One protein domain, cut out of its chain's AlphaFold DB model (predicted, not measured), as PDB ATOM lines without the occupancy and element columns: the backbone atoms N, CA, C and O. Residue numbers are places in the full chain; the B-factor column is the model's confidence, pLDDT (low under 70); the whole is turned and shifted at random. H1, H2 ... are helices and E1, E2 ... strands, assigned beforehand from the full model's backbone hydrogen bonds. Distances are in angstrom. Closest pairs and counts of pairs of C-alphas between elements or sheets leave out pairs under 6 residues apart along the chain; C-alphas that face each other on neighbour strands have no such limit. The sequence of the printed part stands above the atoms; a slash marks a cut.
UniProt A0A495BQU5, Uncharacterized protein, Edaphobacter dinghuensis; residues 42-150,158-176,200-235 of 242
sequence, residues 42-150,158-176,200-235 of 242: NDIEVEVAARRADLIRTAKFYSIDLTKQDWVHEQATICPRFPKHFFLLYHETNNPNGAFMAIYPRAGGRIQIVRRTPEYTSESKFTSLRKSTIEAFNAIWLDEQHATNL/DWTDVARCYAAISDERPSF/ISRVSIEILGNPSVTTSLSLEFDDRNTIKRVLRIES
ATOM      1  N   ASN A  42      25.177   8.882  21.480       74.56
ATOM      2  CA  ASN A  42      25.257   7.474  21.875       74.56
ATOM      3  C   ASN A  42      23.901   6.951  22.394       74.56
ATOM      4  O   ASN A  42      23.508   5.833  22.058       74.56
ATOM      5  N   ASP A  43      23.166   7.765  23.158       81.38
ATOM      6  CA  ASP A  43      21.827   7.423  23.659       81.38
ATOM      7  C   ASP A  43      20.807   7.240  22.517       81.38
ATOM      8  O   ASP A  43      19.957   6.347  22.575       81.38
ATOM      9  N   ILE A  44      20.902   8.050  21.451       84.81
ATOM     10  CA  ILE A  44      20.063   7.916  20.249       84.81
ATOM     11  C   ILE A  44      20.343   6.589  19.535       84.81
ATOM     12  O   ILE A  44      19.398   5.858  19.243       84.81
ATOM     13  N   GLU A  45      21.607   6.233  19.289       88.06
ATOM     14  CA  GLU A  45      21.946   4.980  18.591       88.06
ATOM     15  C   GLU A  45      21.473   3.730  19.352       88.06
ATOM     16  O   GLU A  45      20.996   2.768  18.742       88.06
ATOM     17  N   VAL A  46      21.523   3.749  20.689       88.81
ATOM     18  CA  VAL A  46      20.988   2.665  21.533       88.81
ATOM     19  C   VAL A  46      19.469   2.523  21.368       88.81
ATOM     20  O   VAL A  46      18.976   1.412  21.156       88.81
ATOM     21  N   GLU A  47      18.721   3.627  21.403       88.31
ATOM     22  CA  GLU A  47      17.261   3.646  21.212       88.31
ATOM     23  C   GLU A  47      16.857   3.218  19.784       88.31
ATOM     24  O   GLU A  47      15.901   2.459  19.590       88.31
ATOM     25  N   VAL A  48      17.617   3.639  18.767       90.75
ATOM     26  CA  VAL A  48      17.432   3.232  17.362       90.75
ATOM     27  C   VAL A  48      17.645   1.733  17.192       90.75
ATOM     28  O   VAL A  48      16.823   1.062  16.560       90.75
ATOM     29  N   ALA A  49      18.714   1.187  17.778       90.75
ATOM     30  CA  ALA A  49      18.994  -0.243  17.757       90.75
ATOM     31  C   ALA A  49      17.882  -1.040  18.457       90.75
ATOM     32  O   ALA A  49      17.374  -2.011  17.885       90.75
ATOM     33  N   ALA A  50      17.437  -0.593  19.637       92.31
ATOM     34  CA  ALA A  50      16.350  -1.217  20.392       92.31
ATOM     35  C   ALA A  50      15.022  -1.247  19.610       92.31
ATOM     36  O   ALA A  50      14.279  -2.228  19.681       92.31
ATOM     37  N   ARG A  51      14.731  -0.207  18.816       94.25
ATOM     38  CA  ARG A  51      13.457  -0.053  18.083       94.25
ATOM     39  C   ARG A  51      13.538  -0.373  16.591       94.25
ATOM     40  O   ARG A  51      12.570  -0.153  15.857       94.25
ATOM     41  N   ARG A  52      14.639  -0.979  16.135       92.50
ATOM     42  CA  ARG A  52      14.860  -1.365  14.730       92.50
ATOM     43  C   ARG A  52      13.714  -2.204  14.150       92.50
ATOM     44  O   ARG A  52      13.329  -2.003  13.000       92.50
ATOM     45  N   ALA A  53      13.135  -3.115  14.935       92.94
ATOM     46  CA  ALA A  53      12.012  -3.948  14.497       92.94
ATOM     47  C   ALA A  53      10.749  -3.125  14.167       92.94
ATOM     48  O   ALA A  53      10.070  -3.406  13.178       92.94
ATOM     49  N   ASP A  54      10.459  -2.081  14.945       94.12
ATOM     50  CA  ASP A  54       9.310  -1.198  14.719       94.12
ATOM     51  C   ASP A  54       9.548  -0.212  13.579       94.12
ATOM     52  O   ASP A  54       8.614   0.078  12.824       94.12
ATOM     53  N   LEU A  55      10.795   0.229  13.390       94.88
ATOM     54  CA  LEU A  55      11.193   0.974  12.199       94.88
ATOM     55  C   LEU A  55      10.956   0.129  10.941       94.88
ATOM     56  O   LEU A  55      10.237   0.576  10.053       94.88
ATOM     57  N   ILE A  56      11.471  -1.107  10.878       94.12
ATOM     58  CA  ILE A  56      11.275  -2.025   9.736       94.12
ATOM     59  C   ILE A  56       9.779  -2.266   9.471       94.12
ATOM     60  O   ILE A  56       9.322  -2.180   8.329       94.12
ATOM     61  N   ARG A  57       8.995  -2.528  10.527       93.62
ATOM     62  CA  ARG A  57       7.538  -2.734  10.448       93.62
ATOM     63  C   ARG A  57       6.823  -1.520   9.847       93.62
ATOM     64  O   ARG A  57       5.930  -1.682   9.016       93.62
ATOM     65  N   THR A  58       7.223  -0.318  10.256       93.56
ATOM     66  CA  THR A  58       6.640   0.949   9.793       93.56
ATOM     67  C   THR A  58       7.092   1.277   8.370       93.56
ATOM     68  O   THR A  58       6.257   1.578   7.524       93.56
ATOM     69  N   ALA A  59       8.382   1.142   8.067       92.12
ATOM     70  CA  ALA A  59       8.970   1.351   6.744       92.12
ATOM     71  C   ALA A  59       8.306   0.473   5.671       92.12
ATOM     72  O   ALA A  59       7.943   0.968   4.600       92.12
ATOM     73  N   LYS A  60       8.014  -0.793   6.000       91.94
ATOM     74  CA  LYS A  60       7.306  -1.722   5.110       91.94
ATOM     75  C   LYS A  60       5.918  -1.220   4.689       91.94
ATOM     76  O   LYS A  60       5.531  -1.436   3.541       91.94
ATOM     77  N   PHE A  61       5.189  -0.514   5.560       89.94
ATOM     78  CA  PHE A  61       3.898   0.107   5.215       89.94
ATOM     79  C   PHE A  61       4.046   1.190   4.130       89.94
ATOM     80  O   PHE A  61       3.169   1.350   3.288       89.94
ATOM     81  N   TYR A  62       5.187   1.881   4.102       86.62
ATOM     82  CA  TYR A  62       5.535   2.894   3.100       86.62
ATOM     83  C   TYR A  62       6.270   2.328   1.871       86.62
ATOM     84  O   TYR A  62       6.765   3.101   1.047       86.62
ATOM     85  N   SER A  63       6.326   0.996   1.740       89.31
ATOM     86  CA  SER A  63       7.080   0.262   0.708       89.31
ATOM     87  C   SER A  63       8.596   0.516   0.732       89.31
ATOM     88  O   SER A  63       9.254   0.434  -0.301       89.31
ATOM     89  N   ILE A  64       9.149   0.812   1.912       89.25
ATOM     90  CA  ILE A  64      10.586   0.977   2.151       89.25
ATOM     91  C   ILE A  64      11.125  -0.331   2.744       89.25
ATOM     92  O   ILE A  64      10.608  -0.823   3.749       89.25
ATOM     93  N   ASP A  65      12.159  -0.899   2.122       89.94
ATOM     94  CA  ASP A  65      12.780  -2.156   2.545       89.94
ATOM     95  C   ASP A  65      14.128  -1.908   3.237       89.94
ATOM     96  O   ASP A  65      15.169  -1.780   2.594       89.94
ATOM     97  N   LEU A  66      14.084  -1.866   4.570       89.94
ATOM     98  CA  LEU A  66      15.245  -1.694   5.451       89.94
ATOM     99  C   LEU A  66      15.955  -3.016   5.803       89.94
ATOM    100  O   LEU A  66      16.798  -3.044   6.702       89.94
ATOM    101  N   THR A  67      15.589  -4.132   5.157       86.00
ATOM    102  CA  THR A  67      16.315  -5.405   5.321       86.00
ATOM    103  C   THR A  67      17.567  -5.473   4.447       86.00
ATOM    104  O   THR A  67      18.501  -6.209   4.765       86.00
ATOM    105  N   LYS A  68      17.620  -4.652   3.394       79.81
ATOM    106  CA  LYS A  68      18.808  -4.415   2.570       79.81
ATOM    107  C   LYS A  68      19.809  -3.543   3.331       79.81
ATOM    108  O   LYS A  68      19.410  -2.609   4.025       79.81
ATOM    109  N   GLN A  69      21.104  -3.824   3.193       64.31
ATOM    110  CA  GLN A  69      22.179  -3.120   3.915       64.31
ATOM    111  C   GLN A  69      22.553  -1.755   3.305       64.31
ATOM    112  O   GLN A  69      23.594  -1.196   3.629       64.31
ATOM    113  N   ASP A  70      21.697  -1.202   2.448       86.94
ATOM    114  CA  ASP A  70      21.970   0.015   1.683       86.94
ATOM    115  C   ASP A  70      21.588   1.313   2.418       86.94
ATOM    116  O   ASP A  70      21.810   2.395   1.881       86.94
ATOM    117  N   TRP A  71      21.029   1.243   3.631       91.25
ATOM    118  CA  TRP A  71      20.507   2.409   4.357       91.25
ATOM    119  C   TRP A  71      21.459   2.919   5.442       91.25
ATOM    120  O   TRP A  71      21.822   2.177   6.356       91.25
ATOM    121  N   VAL A  72      21.770   4.212   5.379       91.00
ATOM    122  CA  VAL A  72      22.462   4.983   6.424       91.00
ATOM    123  C   VAL A  72      21.516   6.032   7.007       91.00
ATOM    124  O   VAL A  72      20.545   6.416   6.350       91.00
ATOM    125  N   HIS A  73      21.785   6.507   8.224       91.06
ATOM    126  CA  HIS A  73      21.042   7.614   8.828       91.06
ATOM    127  C   HIS A  73      21.966   8.673   9.419       91.06
ATOM    128  O   HIS A  73      23.054   8.363   9.897       91.06
ATOM    129  N   GLU A  74      21.496   9.915   9.414       88.00
ATOM    130  CA  GLU A  74      22.091  11.027  10.154       88.00
ATOM    131  C   GLU A  74      21.048  11.674  11.075       88.00
ATOM    132  O   GLU A  74      19.839  11.615  10.821       88.00
ATOM    133  N   GLN A  75      21.505  12.277  12.174       80.81
ATOM    134  CA  GLN A  75      20.619  13.029  13.054       80.81
ATOM    135  C   GLN A  75      20.209  14.333  12.367       80.81
ATOM    136  O   GLN A  75      21.043  15.197  12.101       80.81
ATOM    137  N   ALA A  76      18.913  14.485  12.106       70.94
ATOM    138  CA  ALA A  76      18.371  15.712  11.550       70.94
ATOM    139  C   ALA A  76      18.364  16.839  12.600       70.94
ATOM    140  O   ALA A  76      18.454  16.594  13.807       70.94
ATOM    141  N   THR A  77      18.237  18.084  12.132       70.12
ATOM    142  CA  THR A  77      18.278  19.299  12.959       70.12
ATOM    143  C   THR A  77      17.446  19.168  14.236       70.12
ATOM    144  O   THR A  77      16.242  18.906  14.189       70.12
ATOM    145  N   ILE A  78      18.085  19.395  15.388       72.06
ATOM    146  CA  ILE A  78      17.422  19.366  16.695       72.06
ATOM    147  C   ILE A  78      16.315  20.424  16.712       72.06
ATOM    148  O   ILE A  78      16.579  21.616  16.569       72.06
ATOM    149  N   CYS A  79      15.077  19.983  16.920       77.94
ATOM    150  CA  CYS A  79      13.920  20.847  17.110       77.94
ATOM    151  C   CYS A  79      13.727  21.149  18.612       77.94
ATOM    152  O   CYS A  79      13.324  20.249  19.353       77.94
ATOM    153  N   PRO A  80      13.927  22.396  19.090       75.75
ATOM    154  CA  PRO A  80      13.765  22.723  20.511       75.75
ATOM    155  C   PRO A  80      12.318  22.606  21.013       75.75
ATOM    156  O   PRO A  80      12.092  22.453  22.211       75.75
ATOM    157  N   ARG A  81      11.329  22.677  20.109       82.19
ATOM    158  CA  ARG A  81       9.896  22.565  20.438       82.19
ATOM    159  C   ARG A  81       9.396  21.127  20.541       82.19
ATOM    160  O   ARG A  81       8.307  20.939  21.070       82.19
ATOM    161  N   PHE A  82      10.180  20.145  20.092       86.31
ATOM    162  CA  PHE A  82       9.852  18.718  20.152       86.31
ATOM    163  C   PHE A  82      10.890  17.938  20.980       86.31
ATOM    164  O   PHE A  82      11.540  17.025  20.462       86.31
ATOM    165  N   PRO A  83      11.102  18.299  22.264       85.06
ATOM    166  CA  PRO A  83      12.130  17.684  23.099       85.06
ATOM    167  C   PRO A  83      11.863  16.199  23.376       85.06
ATOM    168  O   PRO A  83      12.806  15.453  23.653       85.06
ATOM    169  N   LYS A  84      10.606  15.742  23.289       87.88
ATOM    170  CA  LYS A  84      10.224  14.334  23.470       87.88
ATOM    171  C   LYS A  84      10.305  13.541  22.177       87.88
ATOM    172  O   LYS A  84      10.004  12.352  22.200       87.88
ATOM    173  N   HIS A  85      10.774  14.142  21.091       89.38
ATOM    174  CA  HIS A  85      11.036  13.459  19.837       89.38
ATOM    175  C   HIS A  85      12.509  13.581  19.431       89.38
ATOM    176  O   HIS A  85      13.271  14.416  19.929       89.38
ATOM    177  N   PHE A  86      12.936  12.706  18.529       88.69
ATOM    178  CA  PHE A  86      14.135  12.907  17.726       88.69
ATOM    179  C   PHE A  86      13.886  12.473  16.281       88.69
ATOM    180  O   PHE A  86      12.964  11.705  15.987       88.69
ATOM    181  N   PHE A  87      14.692  13.035  15.389       89.75
ATOM    182  CA  PHE A  87      14.474  13.058  13.950       89.75
ATOM    183  C   PHE A  87      15.722  12.491  13.285       89.75
ATOM    184  O   PHE A  87      16.820  12.999  13.517       89.75
ATOM    185  N   LEU A  88      15.563  11.426  12.503       90.75
ATOM    186  CA  LEU A  88      16.653  10.784  11.773       90.75
ATOM    187  C   LEU A  88      16.337  10.788  10.287       90.75
ATOM    188  O   LEU A  88      15.308  10.254   9.862       90.75
ATOM    189  N   LEU A  89      17.233  11.368   9.503       89.25
ATOM    190  CA  LEU A  89      17.145  11.355   8.056       89.25
ATOM    191  C   LEU A  89      17.846  10.096   7.544       89.25
ATOM    192  O   LEU A  89      19.050   9.929   7.723       89.25
ATOM    193  N   TYR A  90      17.076   9.196   6.937       91.62
ATOM    194  CA  TYR A  90      17.572   7.972   6.318       91.62
ATOM    195  C   TYR A  90      17.814   8.185   4.825       91.62
ATOM    196  O   TYR A  90      16.939   8.701   4.123       91.62
ATOM    197  N   HIS A  91      18.956   7.704   4.336       89.62
ATOM    198  CA  HIS A  91      19.363   7.727   2.932       89.62
ATOM    199  C   HIS A  91      19.773   6.335   2.440       89.62
ATOM    200  O   HIS A  91      20.437   5.579   3.148       89.62
ATOM    201  N   GLU A  92      19.406   6.011   1.203       89.69
ATOM    202  CA  GLU A  92      19.826   4.807   0.490       89.69
ATOM    203  C   GLU A  92      21.134   5.100  -0.268       89.69
ATOM    204  O   GLU A  92      21.156   5.842  -1.248       89.69
ATOM    205  N   THR A  93      22.236   4.499   0.180       87.31
ATOM    206  CA  THR A  93      23.615   4.688  -0.317       87.31
ATOM    207  C   THR A  93      23.722   4.583  -1.841       87.31
ATOM    208  O   THR A  93      24.482   5.315  -2.471       87.31
ATOM    209  N   ASN A  94      22.935   3.685  -2.439       85.25
ATOM    210  CA  ASN A  94      22.951   3.379  -3.870       85.25
ATOM    211  C   ASN A  94      21.842   4.092  -4.675       85.25
ATOM    212  O   ASN A  94      21.695   3.846  -5.872       85.25
ATOM    213  N   ASN A  95      21.049   4.967  -4.046       81.62
ATOM    214  CA  ASN A  95      19.916   5.641  -4.677       81.62
ATOM    215  C   ASN A  95      19.712   7.053  -4.087       81.62
ATOM    216  O   ASN A  95      19.080   7.190  -3.039       81.62
ATOM    217  N   PRO A  96      20.127   8.131  -4.780       70.38
ATOM    218  CA  PRO A  96      20.005   9.502  -4.264       70.38
ATOM    219  C   PRO A  96      18.549   9.969  -4.074       70.38
ATOM    220  O   PRO A  96      18.307  10.990  -3.438       70.38
ATOM    221  N   ASN A  97      17.568   9.232  -4.607       73.19
ATOM    222  CA  ASN A  97      16.141   9.497  -4.415       73.19
ATOM    223  C   ASN A  97      15.516   8.658  -3.281       73.19
ATOM    224  O   ASN A  97      14.347   8.855  -2.939       73.19
ATOM    225  N   GLY A  98      16.259   7.699  -2.721       82.94
ATOM    226  CA  GLY A  98      15.845   6.865  -1.599       82.94
ATOM    227  C   GLY A  98      16.095   7.594  -0.288       82.94
ATOM    228  O   GLY A  98      17.145   7.427   0.320       82.94
ATOM    229  N   ALA A  99      15.146   8.426   0.145       87.00
ATOM    230  CA  ALA A  99      15.270   9.171   1.395       87.00
ATOM    231  C   ALA A  99      13.942   9.295   2.159       87.00
ATOM    232  O   ALA A  99      12.864   9.438   1.565       87.00
ATOM    233  N   PHE A 100      14.011   9.258   3.490       89.62
ATOM    234  CA  PHE A 100      12.867   9.508   4.369       89.62
ATOM    235  C   PHE A 100      13.300  10.014   5.746       89.62
ATOM    236  O   PHE A 100      14.340   9.626   6.267       89.62
ATOM    237  N   MET A 101      12.457  10.837   6.360       91.00
ATOM    238  CA  MET A 101      12.586  11.232   7.759       91.00
ATOM    239  C   MET A 101      11.868  10.207   8.639       91.00
ATOM    240  O   MET A 101      10.681   9.935   8.433       91.00
ATOM    241  N   ALA A 102      12.568   9.656   9.623       92.62
ATOM    242  CA  ALA A 102      12.006   8.841  10.691       92.62
ATOM    243  C   ALA A 102      11.902   9.671  11.973       92.62
ATOM    244  O   ALA A 102      12.840  10.370  12.356       92.62
ATOM    245  N   ILE A 103      10.756   9.581  12.645       92.56
ATOM    246  CA  ILE A 103      10.445  10.386  13.823       92.56
ATOM    247  C   ILE A 103      10.147   9.458  14.994       92.56
ATOM    248  O   ILE A 103       9.214   8.649  14.940       92.56
ATOM    249  N   TYR A 104      10.943   9.590  16.048       92.50
ATOM    250  CA  TYR A 104      10.950   8.704  17.204       92.50
ATOM    251  C   TYR A 104      10.456   9.440  18.453       92.50
ATOM    252  O   TYR A 104      11.153  10.332  18.941       92.50
ATOM    253  N   PRO A 105       9.302   9.054  19.024       91.75
ATOM    254  CA  PRO A 105       8.905   9.498  20.358       91.75
ATOM    255  C   PRO A 105       9.809   8.852  21.420       91.75
ATOM    256  O   PRO A 105       9.907   7.625  21.472       91.75
ATOM    257  N   ARG A 106      10.461   9.653  22.272       87.00
ATOM    258  CA  ARG A 106      11.404   9.226  23.328       87.00
ATOM    259  C   ARG A 106      10.746   8.461  24.476       87.00
ATOM    260  O   ARG A 106      11.412   7.690  25.149       87.00
ATOM    261  N   ALA A 107       9.451   8.667  24.709       84.44
ATOM    262  CA  ALA A 107       8.689   7.960  25.743       84.44
ATOM    263  C   ALA A 107       8.219   6.553  25.300       84.44
ATOM    264  O   ALA A 107       7.342   5.962  25.927       84.44
ATOM    265  N   GLY A 108       8.764   6.031  24.193       81.06
ATOM    266  CA  GLY A 108       8.175   4.919  23.453       81.06
ATOM    267  C   GLY A 108       6.947   5.353  22.642       81.06
ATOM    268  O   GLY A 108       6.500   6.495  22.706       81.06
ATOM    269  N   GLY A 109       6.411   4.443  21.827       87.25
ATOM    270  CA  GLY A 109       5.267   4.711  20.946       87.25
ATOM    271  C   GLY A 109       5.542   4.357  19.484       87.25
ATOM    272  O   GLY A 109       6.520   3.675  19.160       87.25
ATOM    273  N   ARG A 110       4.671   4.812  18.579       90.19
ATOM    274  CA  ARG A 110       4.776   4.505  17.146       90.19
ATOM    275  C   ARG A 110       5.750   5.460  16.453       90.19
ATOM    276  O   ARG A 110       5.559   6.669  16.492       90.19
ATOM    277  N   ILE A 111       6.752   4.901  15.773       93.25
ATOM    278  CA  ILE A 111       7.632   5.659  14.871       93.25
ATOM    279  C   ILE A 111       6.790   6.190  13.704       93.25
ATOM    280  O   ILE A 111       5.982   5.452  13.135       93.25
ATOM    281  N   GLN A 112       6.977   7.457  13.344       92.56
ATOM    282  CA  GLN A 112       6.355   8.058  12.161       92.56
ATOM    283  C   GLN A 112       7.386   8.168  11.032       92.56
ATOM    284  O   GLN A 112       8.578   8.315  11.294       92.56
ATOM    285  N   ILE A 113       6.937   8.080   9.777       91.25
ATOM    286  CA  ILE A 113       7.800   8.206   8.597       91.25
ATOM    287  C   ILE A 113       7.217   9.253   7.650       91.25
ATOM    288  O   ILE A 113       6.077   9.130   7.197       91.25
ATOM    289  N   VAL A 114       8.032  10.247   7.305       89.44
ATOM    290  CA  VAL A 114       7.746  11.239   6.266       89.44
ATOM    291  C   VAL A 114       8.654  10.951   5.071       89.44
ATOM    292  O   VAL A 114       9.877  11.020   5.157       89.44
ATOM    293  N   ARG A 115       8.057  10.586   3.931       85.25
ATOM    294  CA  ARG A 115       8.807  10.300   2.697       85.25
ATOM    295  C   ARG A 115       9.235  11.600   2.017       85.25
ATOM    296  O   ARG A 115       8.360  12.398   1.665       85.25
ATOM    297  N   ARG A 116      10.532  11.748   1.730       77.31
ATOM    298  CA  ARG A 116      11.064  12.830   0.885       77.31
ATOM    299  C   ARG A 116      10.588  12.663  -0.566       77.31
ATOM    300  O   ARG A 116      10.149  11.585  -0.986       77.31
ATOM    301  N   THR A 117      10.602  13.749  -1.331       65.12
ATOM    302  CA  THR A 117      10.382  13.725  -2.785       65.12
ATOM    303  C   THR A 117      11.722  13.684  -3.525       65.12
ATOM    304  O   THR A 117      12.640  14.393  -3.120       65.12
ATOM    305  N   PRO A 118      11.835  12.952  -4.649       60.56
ATOM    306  CA  PRO A 118      12.895  13.181  -5.631       60.56
ATOM    307  C   PRO A 118      12.911  14.645  -6.098       60.56
ATOM    308  O   PRO A 118      11.865  15.194  -6.454       60.56
ATOM    309  N   GLU A 119      14.088  15.263  -6.168       53.19
ATOM    310  CA  GLU A 119      14.262  16.717  -6.376       53.19
ATOM    311  C   GLU A 119      13.756  17.241  -7.743       53.19
ATOM    312  O   GLU A 119      13.631  18.445  -7.960       53.19
ATOM    313  N   TYR A 120      13.414  16.335  -8.666       49.00
ATOM    314  CA  TYR A 120      13.300  16.600 -10.105       49.00
ATOM    315  C   TYR A 120      11.866  16.663 -10.677       49.00
ATOM    316  O   TYR A 120      11.699  16.911 -11.868       49.00
ATOM    317  N   THR A 121      10.817  16.454  -9.870       49.00
ATOM    318  CA  THR A 121       9.402  16.564 -10.326       49.00
ATOM    319  C   THR A 121       8.946  18.025 -10.511       49.00
ATOM    320  O   THR A 121       9.717  18.932 -10.231       49.00
ATOM    321  N   SER A 122       7.731  18.309 -11.006       50.50
ATOM    322  CA  SER A 122       7.254  19.694 -11.221       50.50
ATOM    323  C   SER A 122       6.794  20.393  -9.930       50.50
ATOM    324  O   SER A 122       7.548  21.177  -9.358       50.50
ATOM    325  N   GLU A 123       5.573  20.101  -9.476       43.97
ATOM    326  CA  GLU A 123       4.842  20.809  -8.405       43.97
ATOM    327  C   GLU A 123       4.633  19.935  -7.156       43.97
ATOM    328  O   GLU A 123       4.469  20.438  -6.049       43.97
ATOM    329  N   SER A 124       4.770  18.614  -7.301       47.81
ATOM    330  CA  SER A 124       4.766  17.619  -6.215       47.81
ATOM    331  C   SER A 124       6.035  17.635  -5.341       47.81
ATOM    332  O   SER A 124       6.198  16.753  -4.492       47.81
ATOM    333  N   LYS A 125       6.947  18.585  -5.605       57.25
ATOM    334  CA  LYS A 125       8.342  18.654  -5.138       57.25
ATOM    335  C   LYS A 125       8.500  18.709  -3.623       57.25
ATOM    336  O   LYS A 125       9.321  17.989  -3.066       57.25
ATOM    337  N   PHE A 126       7.755  19.589  -2.968       67.12
ATOM    338  CA  PHE A 126       8.065  20.007  -1.604       67.12
ATOM    339  C   PHE A 126       7.432  19.062  -0.590       67.12
ATOM    340  O   PHE A 126       6.220  18.823  -0.617       67.12
ATOM    341  N   THR A 127       8.256  18.509   0.298       73.81
ATOM    342  CA  THR A 127       7.787  17.633   1.373       73.81
ATOM    343  C   THR A 127       6.846  18.424   2.289       73.81
ATOM    344  O   THR A 127       5.785  17.918   2.652       73.81
ATOM    345  N   SER A 128       7.141  19.706   2.537       73.94
ATOM    346  CA  SER A 128       6.319  20.657   3.305       73.94
ATOM    347  C   SER A 128       4.921  20.951   2.744       73.94
ATOM    348  O   SER A 128       4.081  21.500   3.449       73.94
ATOM    349  N   LEU A 129       4.613  20.589   1.496       79.00
ATOM    350  CA  LEU A 129       3.262  20.757   0.938       79.00
ATOM    351  C   LEU A 129       2.421  19.476   1.025       79.00
ATOM    352  O   LEU A 129       1.234  19.477   0.689       79.00
ATOM    353  N   ARG A 130       3.005  18.358   1.474       80.81
ATOM    354  CA  ARG A 130       2.317  17.064   1.534       80.81
ATOM    355  C   ARG A 130       1.418  16.975   2.761       80.81
ATOM    356  O   ARG A 130       1.874  17.150   3.890       80.81
ATOM    357  N   LYS A 131       0.173  16.534   2.547       84.12
ATOM    358  CA  LYS A 131      -0.796  16.235   3.618       84.12
ATOM    359  C   LYS A 131      -0.197  15.345   4.715       84.12
ATOM    360  O   LYS A 131      -0.335  15.675   5.881       84.12
ATOM    361  N   SER A 132       0.560  14.309   4.350       83.06
ATOM    362  CA  SER A 132       1.232  13.413   5.305       83.06
ATOM    363  C   SER A 132       2.286  14.097   6.187       83.06
ATOM    364  O   SER A 132       2.517  13.658   7.307       83.06
ATOM    365  N   THR A 133       2.925  15.164   5.701       87.19
ATOM    366  CA  THR A 133       3.939  15.930   6.451       87.19
ATOM    367  C   THR A 133       3.266  16.895   7.421       87.19
ATOM    368  O   THR A 133       3.669  16.998   8.575       87.19
ATOM    369  N   ILE A 134       2.182  17.538   6.973       87.88
ATOM    370  CA  ILE A 134       1.284  18.341   7.815       87.88
ATOM    371  C   ILE A 134       0.670  17.471   8.927       87.88
ATOM    372  O   ILE A 134       0.702  17.848  10.093       87.88
ATOM    373  N   GLU A 135       0.165  16.282   8.588       89.12
ATOM    374  CA  GLU A 135      -0.414  15.324   9.540       89.12
ATOM    375  C   GLU A 135       0.611  14.826  10.564       89.12
ATOM    376  O   GLU A 135       0.309  14.826  11.756       89.12
ATOM    377  N   ALA A 136       1.822  14.457  10.128       88.94
ATOM    378  CA  ALA A 136       2.892  14.036  11.031       88.94
ATOM    379  C   ALA A 136       3.288  15.160  12.001       88.94
ATOM    380  O   ALA A 136       3.326  14.938  13.211       88.94
ATOM    381  N   PHE A 137       3.503  16.382  11.494       91.00
ATOM    382  CA  PHE A 137       3.780  17.544  12.341       91.00
ATOM    383  C   PHE A 137       2.656  17.795  13.350       91.00
ATOM    384  O   PHE A 137       2.931  17.919  14.539       91.00
ATOM    385  N   ASN A 138       1.397  17.827  12.904       90.75
ATOM    386  CA  ASN A 138       0.253  18.083  13.780       90.75
ATOM    387  C   ASN A 138       0.107  17.006  14.865       90.75
ATOM    388  O   ASN A 138      -0.227  17.335  16.000       90.75
ATOM    389  N   ALA A 139       0.390  15.739  14.549       89.12
ATOM    390  CA  ALA A 139       0.378  14.655  15.527       89.12
ATOM    391  C   ALA A 139       1.455  14.840  16.611       89.12
ATOM    392  O   ALA A 139       1.146  14.731  17.795       89.12
ATOM    393  N   ILE A 140       2.691  15.166  16.218       89.56
ATOM    394  CA  ILE A 140       3.813  15.432  17.142       89.56
ATOM    395  C   ILE A 140       3.521  16.668  17.999       89.56
ATOM    396  O   ILE A 140       3.710  16.656  19.210       89.56
ATOM    397  N   TRP A 141       3.025  17.731  17.368       86.88
ATOM    398  CA  TRP A 141       2.688  18.994  18.013       86.88
ATOM    399  C   TRP A 141       1.609  18.838  19.085       86.88
ATOM    400  O   TRP A 141       1.765  19.353  20.191       86.88
ATOM    401  N   LEU A 142       0.550  18.078  18.793       85.69
ATOM    402  CA  LEU A 142      -0.483  17.760  19.775       85.69
ATOM    403  C   LEU A 142       0.055  16.867  20.901       85.69
ATOM    404  O   LEU A 142      -0.265  17.123  22.059       85.69
ATOM    405  N   ASP A 143       0.866  15.848  20.607       85.44
ATOM    406  CA  ASP A 143       1.468  14.988  21.641       85.44
ATOM    407  C   ASP A 143       2.338  15.799  22.618       85.44
ATOM    408  O   ASP A 143       2.169  15.725  23.837       85.44
ATOM    409  N   GLU A 144       3.193  16.672  22.087       84.88
ATOM    410  CA  GLU A 144       4.074  17.536  22.877       84.88
ATOM    411  C   GLU A 144       3.283  18.548  23.721       84.88
ATOM    412  O   GLU A 144       3.606  18.717  24.901       84.88
ATOM    413  N   GLN A 145       2.208  19.152  23.190       79.19
ATOM    414  CA  GLN A 145       1.313  20.030  23.963       79.19
ATOM    415  C   GLN A 145       0.700  19.316  25.175       79.19
ATOM    416  O   GLN A 145       0.834  19.806  26.302       79.19
ATOM    417  N   HIS A 146       0.062  18.155  24.962       78.12
ATOM    418  CA  HIS A 146      -0.542  17.369  26.045       78.12
ATOM    419  C   HIS A 146       0.507  16.972  27.083       78.12
ATOM    420  O   HIS A 146       0.295  17.101  28.286       78.12
ATOM    421  N   ALA A 147       1.670  16.508  26.625       72.94
ATOM    422  CA  ALA A 147       2.677  15.939  27.502       72.94
ATOM    423  C   ALA A 147       3.462  17.000  28.305       72.94
ATOM    424  O   ALA A 147       4.241  16.634  29.189       72.94
ATOM    425  N   THR A 148       3.309  18.293  28.011       66.81
ATOM    426  CA  THR A 148       4.010  19.397  28.697       66.81
ATOM    427  C   THR A 148       3.072  20.393  29.391       66.81
ATOM    428  O   THR A 148       3.554  21.380  29.944       66.81
ATOM    429  N   ASN A 149       1.755  20.132  29.414       63.19
ATOM    430  CA  ASN A 149       0.720  21.068  29.882       63.19
ATOM    431  C   ASN A 149       0.849  22.453  29.213       63.19
ATOM    432  O   ASN A 149       0.698  23.494  29.861       63.19
ATOM    433  N   LEU A 150       1.181  22.472  27.914       58.94
ATOM    434  CA  LEU A 150       1.647  23.686  27.240       58.94
ATOM    435  C   LEU A 150       0.549  24.726  26.960       58.94
ATOM    436  O   LEU A 150       0.888  25.805  26.480       58.94
ATOM    437  N   ASP A 158       7.331  31.219  20.501       71.94
ATOM    438  CA  ASP A 158       8.193  31.623  19.386       71.94
ATOM    439  C   ASP A 158       7.854  30.776  18.153       71.94
ATOM    440  O   ASP A 158       8.238  29.606  18.043       71.94
ATOM    441  N   TRP A 159       7.105  31.375  17.229       72.31
ATOM    442  CA  TRP A 159       6.708  30.759  15.963       72.31
ATOM    443  C   TRP A 159       7.898  30.483  15.030       72.31
ATOM    444  O   TRP A 159       7.786  29.605  14.172       72.31
ATOM    445  N   THR A 160       9.050  31.136  15.238       71.19
ATOM    446  CA  THR A 160      10.313  30.832  14.542       71.19
ATOM    447  C   THR A 160      10.711  29.381  14.758       71.19
ATOM    448  O   THR A 160      10.991  28.656  13.803       71.19
ATOM    449  N   ASP A 161      10.698  28.925  16.012       74.81
ATOM    450  CA  ASP A 161      11.085  27.555  16.343       74.81
ATOM    451  C   ASP A 161      10.063  26.545  15.828       74.81
ATOM    452  O   ASP A 161      10.442  25.487  15.335       74.81
ATOM    453  N   VAL A 162       8.771  26.877  15.894       78.00
ATOM    454  CA  VAL A 162       7.691  26.035  15.355       78.00
ATOM    455  C   VAL A 162       7.915  25.780  13.859       78.00
ATOM    456  O   VAL A 162       7.855  24.637  13.404       78.00
ATOM    457  N   ALA A 163       8.265  26.821  13.102       74.25
ATOM    458  CA  ALA A 163       8.584  26.709  11.684       74.25
ATOM    459  C   ALA A 163       9.928  26.007  11.411       74.25
ATOM    460  O   ALA A 163       9.993  25.194  10.492       74.25
ATOM    461  N   ARG A 164      10.976  26.232  12.222       75.81
ATOM    462  CA  ARG A 164      12.238  25.455  12.160       75.81
ATOM    463  C   ARG A 164      11.976  23.957  12.296       75.81
ATOM    464  O   ARG A 164      12.505  23.164  11.523       75.81
ATOM    465  N   CYS A 165      11.132  23.577  13.248       82.25
ATOM    466  CA  CYS A 165      10.734  22.193  13.474       82.25
ATOM    467  C   CYS A 165       9.927  21.614  12.303       82.25
ATOM    468  O   CYS A 165      10.118  20.455  11.940       82.25
ATOM    469  N   TYR A 166       9.071  22.423  11.671       84.75
ATOM    470  CA  TYR A 166       8.369  22.024  10.451       84.75
ATOM    471  C   TYR A 166       9.324  21.806   9.263       84.75
ATOM    472  O   TYR A 166       9.232  20.792   8.566       84.75
ATOM    473  N   ALA A 167      10.283  22.717   9.071       77.06
ATOM    474  CA  ALA A 167      11.322  22.619   8.046       77.06
ATOM    475  C   ALA A 167      12.190  21.359   8.235       77.06
ATOM    476  O   ALA A 167      12.399  20.593   7.298       77.06
ATOM    477  N   ALA A 168      12.598  21.075   9.478       78.38
ATOM    478  CA  ALA A 168      13.354  19.871   9.821       78.38
ATOM    479  C   ALA A 168      12.591  18.577   9.479       78.38
ATOM    480  O   ALA A 168      13.168  17.665   8.897       78.38
ATOM    481  N   ILE A 169      11.285  18.501   9.767       83.44
ATOM    482  CA  ILE A 169      10.448  17.332   9.429       83.44
ATOM    483  C   ILE A 169      10.251  17.167   7.913       83.44
ATOM    484  O   ILE A 169      10.106  16.043   7.430       83.44
ATOM    485  N   SER A 170      10.257  18.268   7.158       77.25
ATOM    486  CA  SER A 170      10.183  18.242   5.692       77.25
ATOM    487  C   SER A 170      11.533  17.986   5.003       77.25
ATOM    488  O   SER A 170      11.545  17.770   3.790       77.25
ATOM    489  N   ASP A 171      12.640  17.938   5.756       70.88
ATOM    490  CA  ASP A 171      14.015  17.912   5.230       70.88
ATOM    491  C   ASP A 171      14.290  19.083   4.261       70.88
ATOM    492  O   ASP A 171      14.973  18.975   3.242       70.88
ATOM    493  N   GLU A 172      13.701  20.236   4.575       67.88
ATOM    494  CA  GLU A 172      13.891  21.482   3.846       67.88
ATOM    495  C   GLU A 172      14.844  22.355   4.664       67.88
ATOM    496  O   GLU A 172      14.599  22.630   5.837       67.88
ATOM    497  N   ARG A 173      15.977  22.751   4.066       56.94
ATOM    498  CA  ARG A 173      17.028  23.533   4.737       56.94
ATOM    499  C   ARG A 173      16.713  25.034   4.635       56.94
ATOM    500  O   ARG A 173      16.927  25.580   3.553       56.94
ATOM    501  N   PRO A 174      16.232  25.701   5.705       49.59
ATOM    502  CA  PRO A 174      15.975  27.141   5.690       49.59
ATOM    503  C   PRO A 174      17.274  27.954   5.628       49.59
ATOM    504  O   PRO A 174      18.129  27.800   6.504       49.59
ATOM    505  N   SER A 175      17.374  28.916   4.706       45.81
ATOM    506  CA  SER A 175      18.026  30.196   5.030       45.81
ATOM    507  C   SER A 175      17.028  31.107   5.761       45.81
ATOM    508  O   SER A 175      15.850  31.182   5.408       45.81
ATOM    509  N   PHE A 176      17.488  31.766   6.829       48.69
ATOM    510  CA  PHE A 176      16.683  32.658   7.676       48.69
ATOM    511  C   PHE A 176      17.075  34.126   7.462       48.69
ATOM    512  O   PHE A 176      17.425  34.835   8.403       48.69
ATOM    513  N   ILE A 200      -2.557  34.161  12.046       43.91
ATOM    514  CA  ILE A 200      -1.801  33.835  10.828       43.91
ATOM    515  C   ILE A 200      -0.308  34.107  11.067       43.91
ATOM    516  O   ILE A 200       0.219  35.144  10.665       43.91
ATOM    517  N   SER A 201       0.383  33.164  11.709       49.03
ATOM    518  CA  SER A 201       1.842  33.209  11.874       49.03
ATOM    519  C   SER A 201       2.550  32.772  10.586       49.03
ATOM    520  O   SER A 201       2.798  31.585  10.371       49.03
ATOM    521  N   ARG A 202       2.888  33.730   9.714       48.78
ATOM    522  CA  ARG A 202       3.682  33.457   8.504       48.78
ATOM    523  C   ARG A 202       5.161  33.326   8.856       48.78
ATOM    524  O   ARG A 202       5.726  34.243   9.442       48.78
ATOM    525  N   VAL A 203       5.800  32.236   8.430       51.75
ATOM    526  CA  VAL A 203       7.257  32.079   8.523       51.75
ATOM    527  C   VAL A 203       7.828  31.633   7.182       51.75
ATOM    528  O   VAL A 203       7.644  30.488   6.766       51.75
ATOM    529  N   SER A 204       8.549  32.549   6.538       50.38
ATOM    530  CA  SER A 204       9.275  32.305   5.295       50.38
ATOM    531  C   SER A 204      10.519  31.455   5.555       50.38
ATOM    532  O   SER A 204      11.558  31.959   5.964       50.38
ATOM    533  N   ILE A 205      10.412  30.158   5.289       52.78
ATOM    534  CA  ILE A 205      11.551  29.245   5.131       52.78
ATOM    535  C   ILE A 205      12.079  29.419   3.708       52.78
ATOM    536  O   ILE A 205      11.345  29.079   2.785       52.78
ATOM    537  N   GLU A 206      13.289  29.951   3.506       52.47
ATOM    538  CA  GLU A 206      13.931  29.953   2.183       52.47
ATOM    539  C   GLU A 206      14.536  28.567   1.887       52.47
ATOM    540  O   GLU A 206      15.461  28.138   2.571       52.47
ATOM    541  N   ILE A 207      14.041  27.865   0.864       53.66
ATOM    542  CA  ILE A 207      14.566  26.544   0.465       53.66
ATOM    543  C   ILE A 207      15.604  26.712  -0.651       53.66
ATOM    544  O   ILE A 207      15.253  27.135  -1.753       53.66
ATOM    545  N   LEU A 208      16.862  26.337  -0.400       45.41
ATOM    546  CA  LEU A 208      17.949  26.388  -1.389       45.41
ATOM    547  C   LEU A 208      17.776  25.344  -2.510       45.41
ATOM    548  O   LEU A 208      18.242  24.210  -2.408       45.41
ATOM    549  N   GLY A 209      17.136  25.745  -3.611       48.16
ATOM    550  CA  GLY A 209      17.107  24.985  -4.864       48.16
ATOM    551  C   GLY A 209      18.339  25.227  -5.747       48.16
ATOM    552  O   GLY A 209      18.864  26.339  -5.815       48.16
ATOM    553  N   ASN A 210      18.775  24.198  -6.480       42.12
ATOM    554  CA  ASN A 210      19.881  24.298  -7.436       42.12
ATOM    555  C   ASN A 210      19.396  24.799  -8.821       42.12
ATOM    556  O   ASN A 210      18.670  24.056  -9.486       42.12
ATOM    557  N   PRO A 211      19.805  25.987  -9.312       46.75
ATOM    558  CA  PRO A 211      20.410  27.115  -8.603       46.75
ATOM    559  C   PRO A 211      19.458  28.326  -8.476       46.75
ATOM    560  O   PRO A 211      18.787  28.719  -9.430       46.75
ATOM    561  N   SER A 212      19.493  28.986  -7.314       47.81
ATOM    562  CA  SER A 212      18.981  30.353  -7.070       47.81
ATOM    563  C   SER A 212      17.462  30.558  -6.937       47.81
ATOM    564  O   SER A 212      17.020  31.707  -6.918       47.81
ATOM    565  N   VAL A 213      16.642  29.509  -6.806       51.12
ATOM    566  CA  VAL A 213      15.207  29.689  -6.498       51.12
ATOM    567  C   VAL A 213      14.990  29.707  -4.990       51.12
ATOM    568  O   VAL A 213      14.890  28.651  -4.370       51.12
ATOM    569  N   THR A 214      14.831  30.901  -4.419       54.69
ATOM    570  CA  THR A 214      14.210  31.058  -3.100       54.69
ATOM    571  C   THR A 214      12.730  30.688  -3.207       54.69
ATOM    572  O   THR A 214      11.936  31.379  -3.843       54.69
ATOM    573  N   THR A 215      12.335  29.587  -2.574       59.00
ATOM    574  CA  THR A 215      10.924  29.338  -2.242       59.00
ATOM    575  C   THR A 215      10.708  29.763  -0.803       59.00
ATOM    576  O   THR A 215      11.456  29.289   0.041       59.00
ATOM    577  N   SER A 216       9.704  30.598  -0.527       68.00
ATOM    578  CA  SER A 216       9.228  30.892   0.829       68.00
ATOM    579  C   SER A 216       7.957  30.089   1.134       68.00
ATOM    580  O   SER A 216       7.154  29.808   0.241       68.00
ATOM    581  N   LEU A 217       7.742  29.738   2.401       71.12
ATOM    582  CA  LEU A 217       6.515  29.090   2.874       71.12
ATOM    583  C   LEU A 217       5.681  30.040   3.745       71.12
ATOM    584  O   LEU A 217       6.177  31.025   4.281       71.12
ATOM    585  N   SER A 218       4.393  29.741   3.891       74.31
ATOM    586  CA  SER A 218       3.488  30.403   4.829       74.31
ATOM    587  C   SER A 218       2.598  29.349   5.475       74.31
ATOM    588  O   SER A 218       1.752  28.751   4.808       74.31
ATOM    589  N   LEU A 219       2.778  29.145   6.778       75.62
ATOM    590  CA  LEU A 219       1.965  28.243   7.589       75.62
ATOM    591  C   LEU A 219       0.686  28.971   8.036       75.62
ATOM    592  O   LEU A 219       0.728  30.127   8.452       75.62
ATOM    593  N   GLU A 220      -0.460  28.309   7.927       78.62
ATOM    594  CA  GLU A 220      -1.743  28.775   8.455       78.62
ATOM    595  C   GLU A 220      -2.204  27.793   9.527       78.62
ATOM    596  O   GLU A 220      -2.351  26.598   9.255       78.62
ATOM    597  N   PHE A 221      -2.445  28.307  10.731       77.44
ATOM    598  CA  PHE A 221      -2.863  27.521  11.886       77.44
ATOM    599  C   PHE A 221      -4.370  27.678  12.151       77.44
ATOM    600  O   PHE A 221      -4.959  28.716  11.836       77.44
ATOM    601  N   ASP A 222      -5.004  26.642  12.703       79.06
ATOM    602  CA  ASP A 222      -6.390  26.692  13.185       79.06
ATOM    603  C   ASP A 222      -6.498  27.191  14.643       79.06
ATOM    604  O   ASP A 222      -5.514  27.584  15.273       79.06
ATOM    605  N   ASP A 223      -7.715  27.188  15.191       74.31
ATOM    606  CA  ASP A 223      -8.008  27.552  16.585       74.31
ATOM    607  C   ASP A 223      -7.363  26.600  17.611       74.31
ATOM    608  O   ASP A 223      -7.099  26.991  18.748       74.31
ATOM    609  N   ARG A 224      -7.025  25.376  17.190       75.69
ATOM    610  CA  ARG A 224      -6.263  24.376  17.957       75.69
ATOM    611  C   ARG A 224      -4.752  24.513  17.768       75.69
ATOM    612  O   ARG A 224      -3.986  23.722  18.311       75.69
ATOM    613  N   ASN A 225      -4.315  25.545  17.046       75.25
ATOM    614  CA  ASN A 225      -2.921  25.831  16.722       75.25
ATOM    615  C   ASN A 225      -2.241  24.680  15.957       75.25
ATOM    616  O   ASN A 225      -1.027  24.519  16.042       75.25
ATOM    617  N   THR A 226      -3.001  23.883  15.203       82.44
ATOM    618  CA  THR A 226      -2.482  22.878  14.267       82.44
ATOM    619  C   THR A 226      -2.371  23.482  12.869       82.44
ATOM    620  O   THR A 226      -3.123  24.394  12.524       82.44
ATOM    621  N   ILE A 227      -1.429  23.014  12.046       82.69
ATOM    622  CA  ILE A 227      -1.290  23.482  10.662       82.69
ATOM    623  C   ILE A 227      -2.516  23.020   9.869       82.69
ATOM    624  O   ILE A 227      -2.675  21.838   9.559       82.69
ATOM    625  N   LYS A 228      -3.357  23.983   9.505       84.25
ATOM    626  CA  LYS A 228      -4.531  23.825   8.644       84.25
ATOM    627  C   LYS A 228      -4.140  23.814   7.168       84.25
ATOM    628  O   LYS A 228      -4.742  23.097   6.369       84.25
ATOM    629  N   ARG A 229      -3.152  24.633   6.793       81.25
ATOM    630  CA  ARG A 229      -2.690  24.795   5.408       81.25
ATOM    631  C   ARG A 229      -1.242  25.279   5.366       81.25
ATOM    632  O   ARG A 229      -0.834  26.093   6.187       81.25
ATOM    633  N   VAL A 230      -0.497  24.822   4.363       79.06
ATOM    634  CA  VAL A 230       0.794  25.402   3.973       79.06
ATOM    635  C   VAL A 230       0.627  26.021   2.593       79.06
ATOM    636  O   VAL A 230       0.076  25.395   1.688       79.06
ATOM    637  N   LEU A 231       1.060  27.268   2.448       77.38
ATOM    638  CA  LEU A 231       1.061  28.003   1.188       77.38
ATOM    639  C   LEU A 231       2.500  28.211   0.728       77.38
ATOM    640  O   LEU A 231       3.358  28.601   1.518       77.38
ATOM    641  N   ARG A 232       2.749  27.985  -0.562       72.81
ATOM    642  CA  ARG A 232       4.019  28.320  -1.206       72.81
ATOM    643  C   ARG A 232       3.966  29.759  -1.712       72.81
ATOM    644  O   ARG A 232       3.005  30.143  -2.372       72.81
ATOM    645  N   ILE A 233       5.000  30.532  -1.410       68.88
ATOM    646  CA  ILE A 233       5.210  31.893  -1.901       68.88
ATOM    647  C   ILE A 233       6.477  31.849  -2.758       68.88
ATOM    648  O   ILE A 233       7.585  31.697  -2.248       68.88
ATOM    649  N   GLU A 234       6.313  31.938  -4.077       62.59
ATOM    650  CA  GLU A 234       7.446  32.055  -4.996       62.59
ATOM    651  C   GLU A 234       7.943  33.502  -5.013       62.59
ATOM    652  O   GLU A 234       7.289  34.398  -5.547       62.59
ATOM    653  N   SER A 235       9.112  33.735  -4.422       53.31
ATOM    654  CA  SER A 235       9.800  35.023  -4.412       53.31
ATOM    655  C   SER A 235      10.981  34.968  -5.385       53.31
ATOM    656  O   SER A 235      12.092  34.569  -5.044       53.31
TER     657      SER A 235
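AT A GLANCE: This is residues 42 to 150, 158 to 176 and 200 to 235 of the 242 residues of an uncharacterized protein of Edaphobacter dinghuensis (UniProt A0A495BQU5). Two sheets stand with helices H3 and H4 between them: on one side the larger, twisted sheet of E1 to E4, on the other a smaller sheet of E5 to E7. Helix H2 covers the larger sheet's opposite face, and H1 grazes that sheet. The printed part has 164 residues, with four named helices and seven named strands in the order H1 H2 E1 E2 E3 E4 H3 H4 E5 E6 E7. Both sheets, E1 - E2 - E3 - E4 and E5 - E6 - E7, are antiparallel, and the class is mixed, helices and strands. The whole is compact, with a radius of gyration of the C-alphas of 15.8 A and spans of 43 by 41 by 27 A.

IN THESE COORDINATES: Find C-alpha 42 at (25.257, 7.474, 21.875), where H1 begins and runs to residue 50; H2 follows, residues 52 to 61. Next come the strands E1, residues 71 to 75, E2, residues 85 to 92 and 22.9 A long, E3, residues 95 to 105 and 27.6 A long, and E4, residues 112 to 115. From C-alpha 131 at (-0.796, 16.235, 3.618), H3 runs 25.7 A to residue 148. H4 holds residues 159 to 170, 16.6 A, and E5 residues 206 to 209. E6, residues 213 to 221, is 25.9 A long, and E7, residues 227 to 234, ends at (7.446, 32.055, -4.996).

HOW THE PARTS SIT: E1 to E4 form a meander, each strand the antiparallel neighbour of the one before; look at N 72 and O 91, 2.9 A, N 88 and O 102, 2.9 A, and N 101 and O 114, 2.9 A. H2 is over E3 and E4 at a height of 10.2 A. On the opposite face H3 is over the same two strands at 10.1 A, with the C-alphas of Val 114 and Thr 133 closest, 6.0 A. H4, on the same face as H3, stands up from the sheet at 53 degrees. H3 touches H4 with residues 133 to 137 alone, at a steep tilt of 50 degrees, opposite ways; the closest C-alphas, of Phe 137 and Tyr 166, are 6.7 A apart. Both helices are also on the second meander, E5 to E7, where you find N 207 and O 215 at 3.1 A and N 218 and O 231 at 2.8 A. In H1, H3 and H4 every O i to N i+4 pair is within hydrogen-bond range, in H2 5 of 6.

THE WHOLE: The farthest C-alphas, of Gln 69 and Asp 223, are 44.9 A apart. Two cuts leave gaps of 12.9 A between C-alphas 150 and 158 and 18.8 A between C-alphas 176 and 200. The link E4 to H3 is long. Mean pLDDT of the printed part is 77.1, and 39 residues are under 70, among them 117 to 126 and 200 to 216.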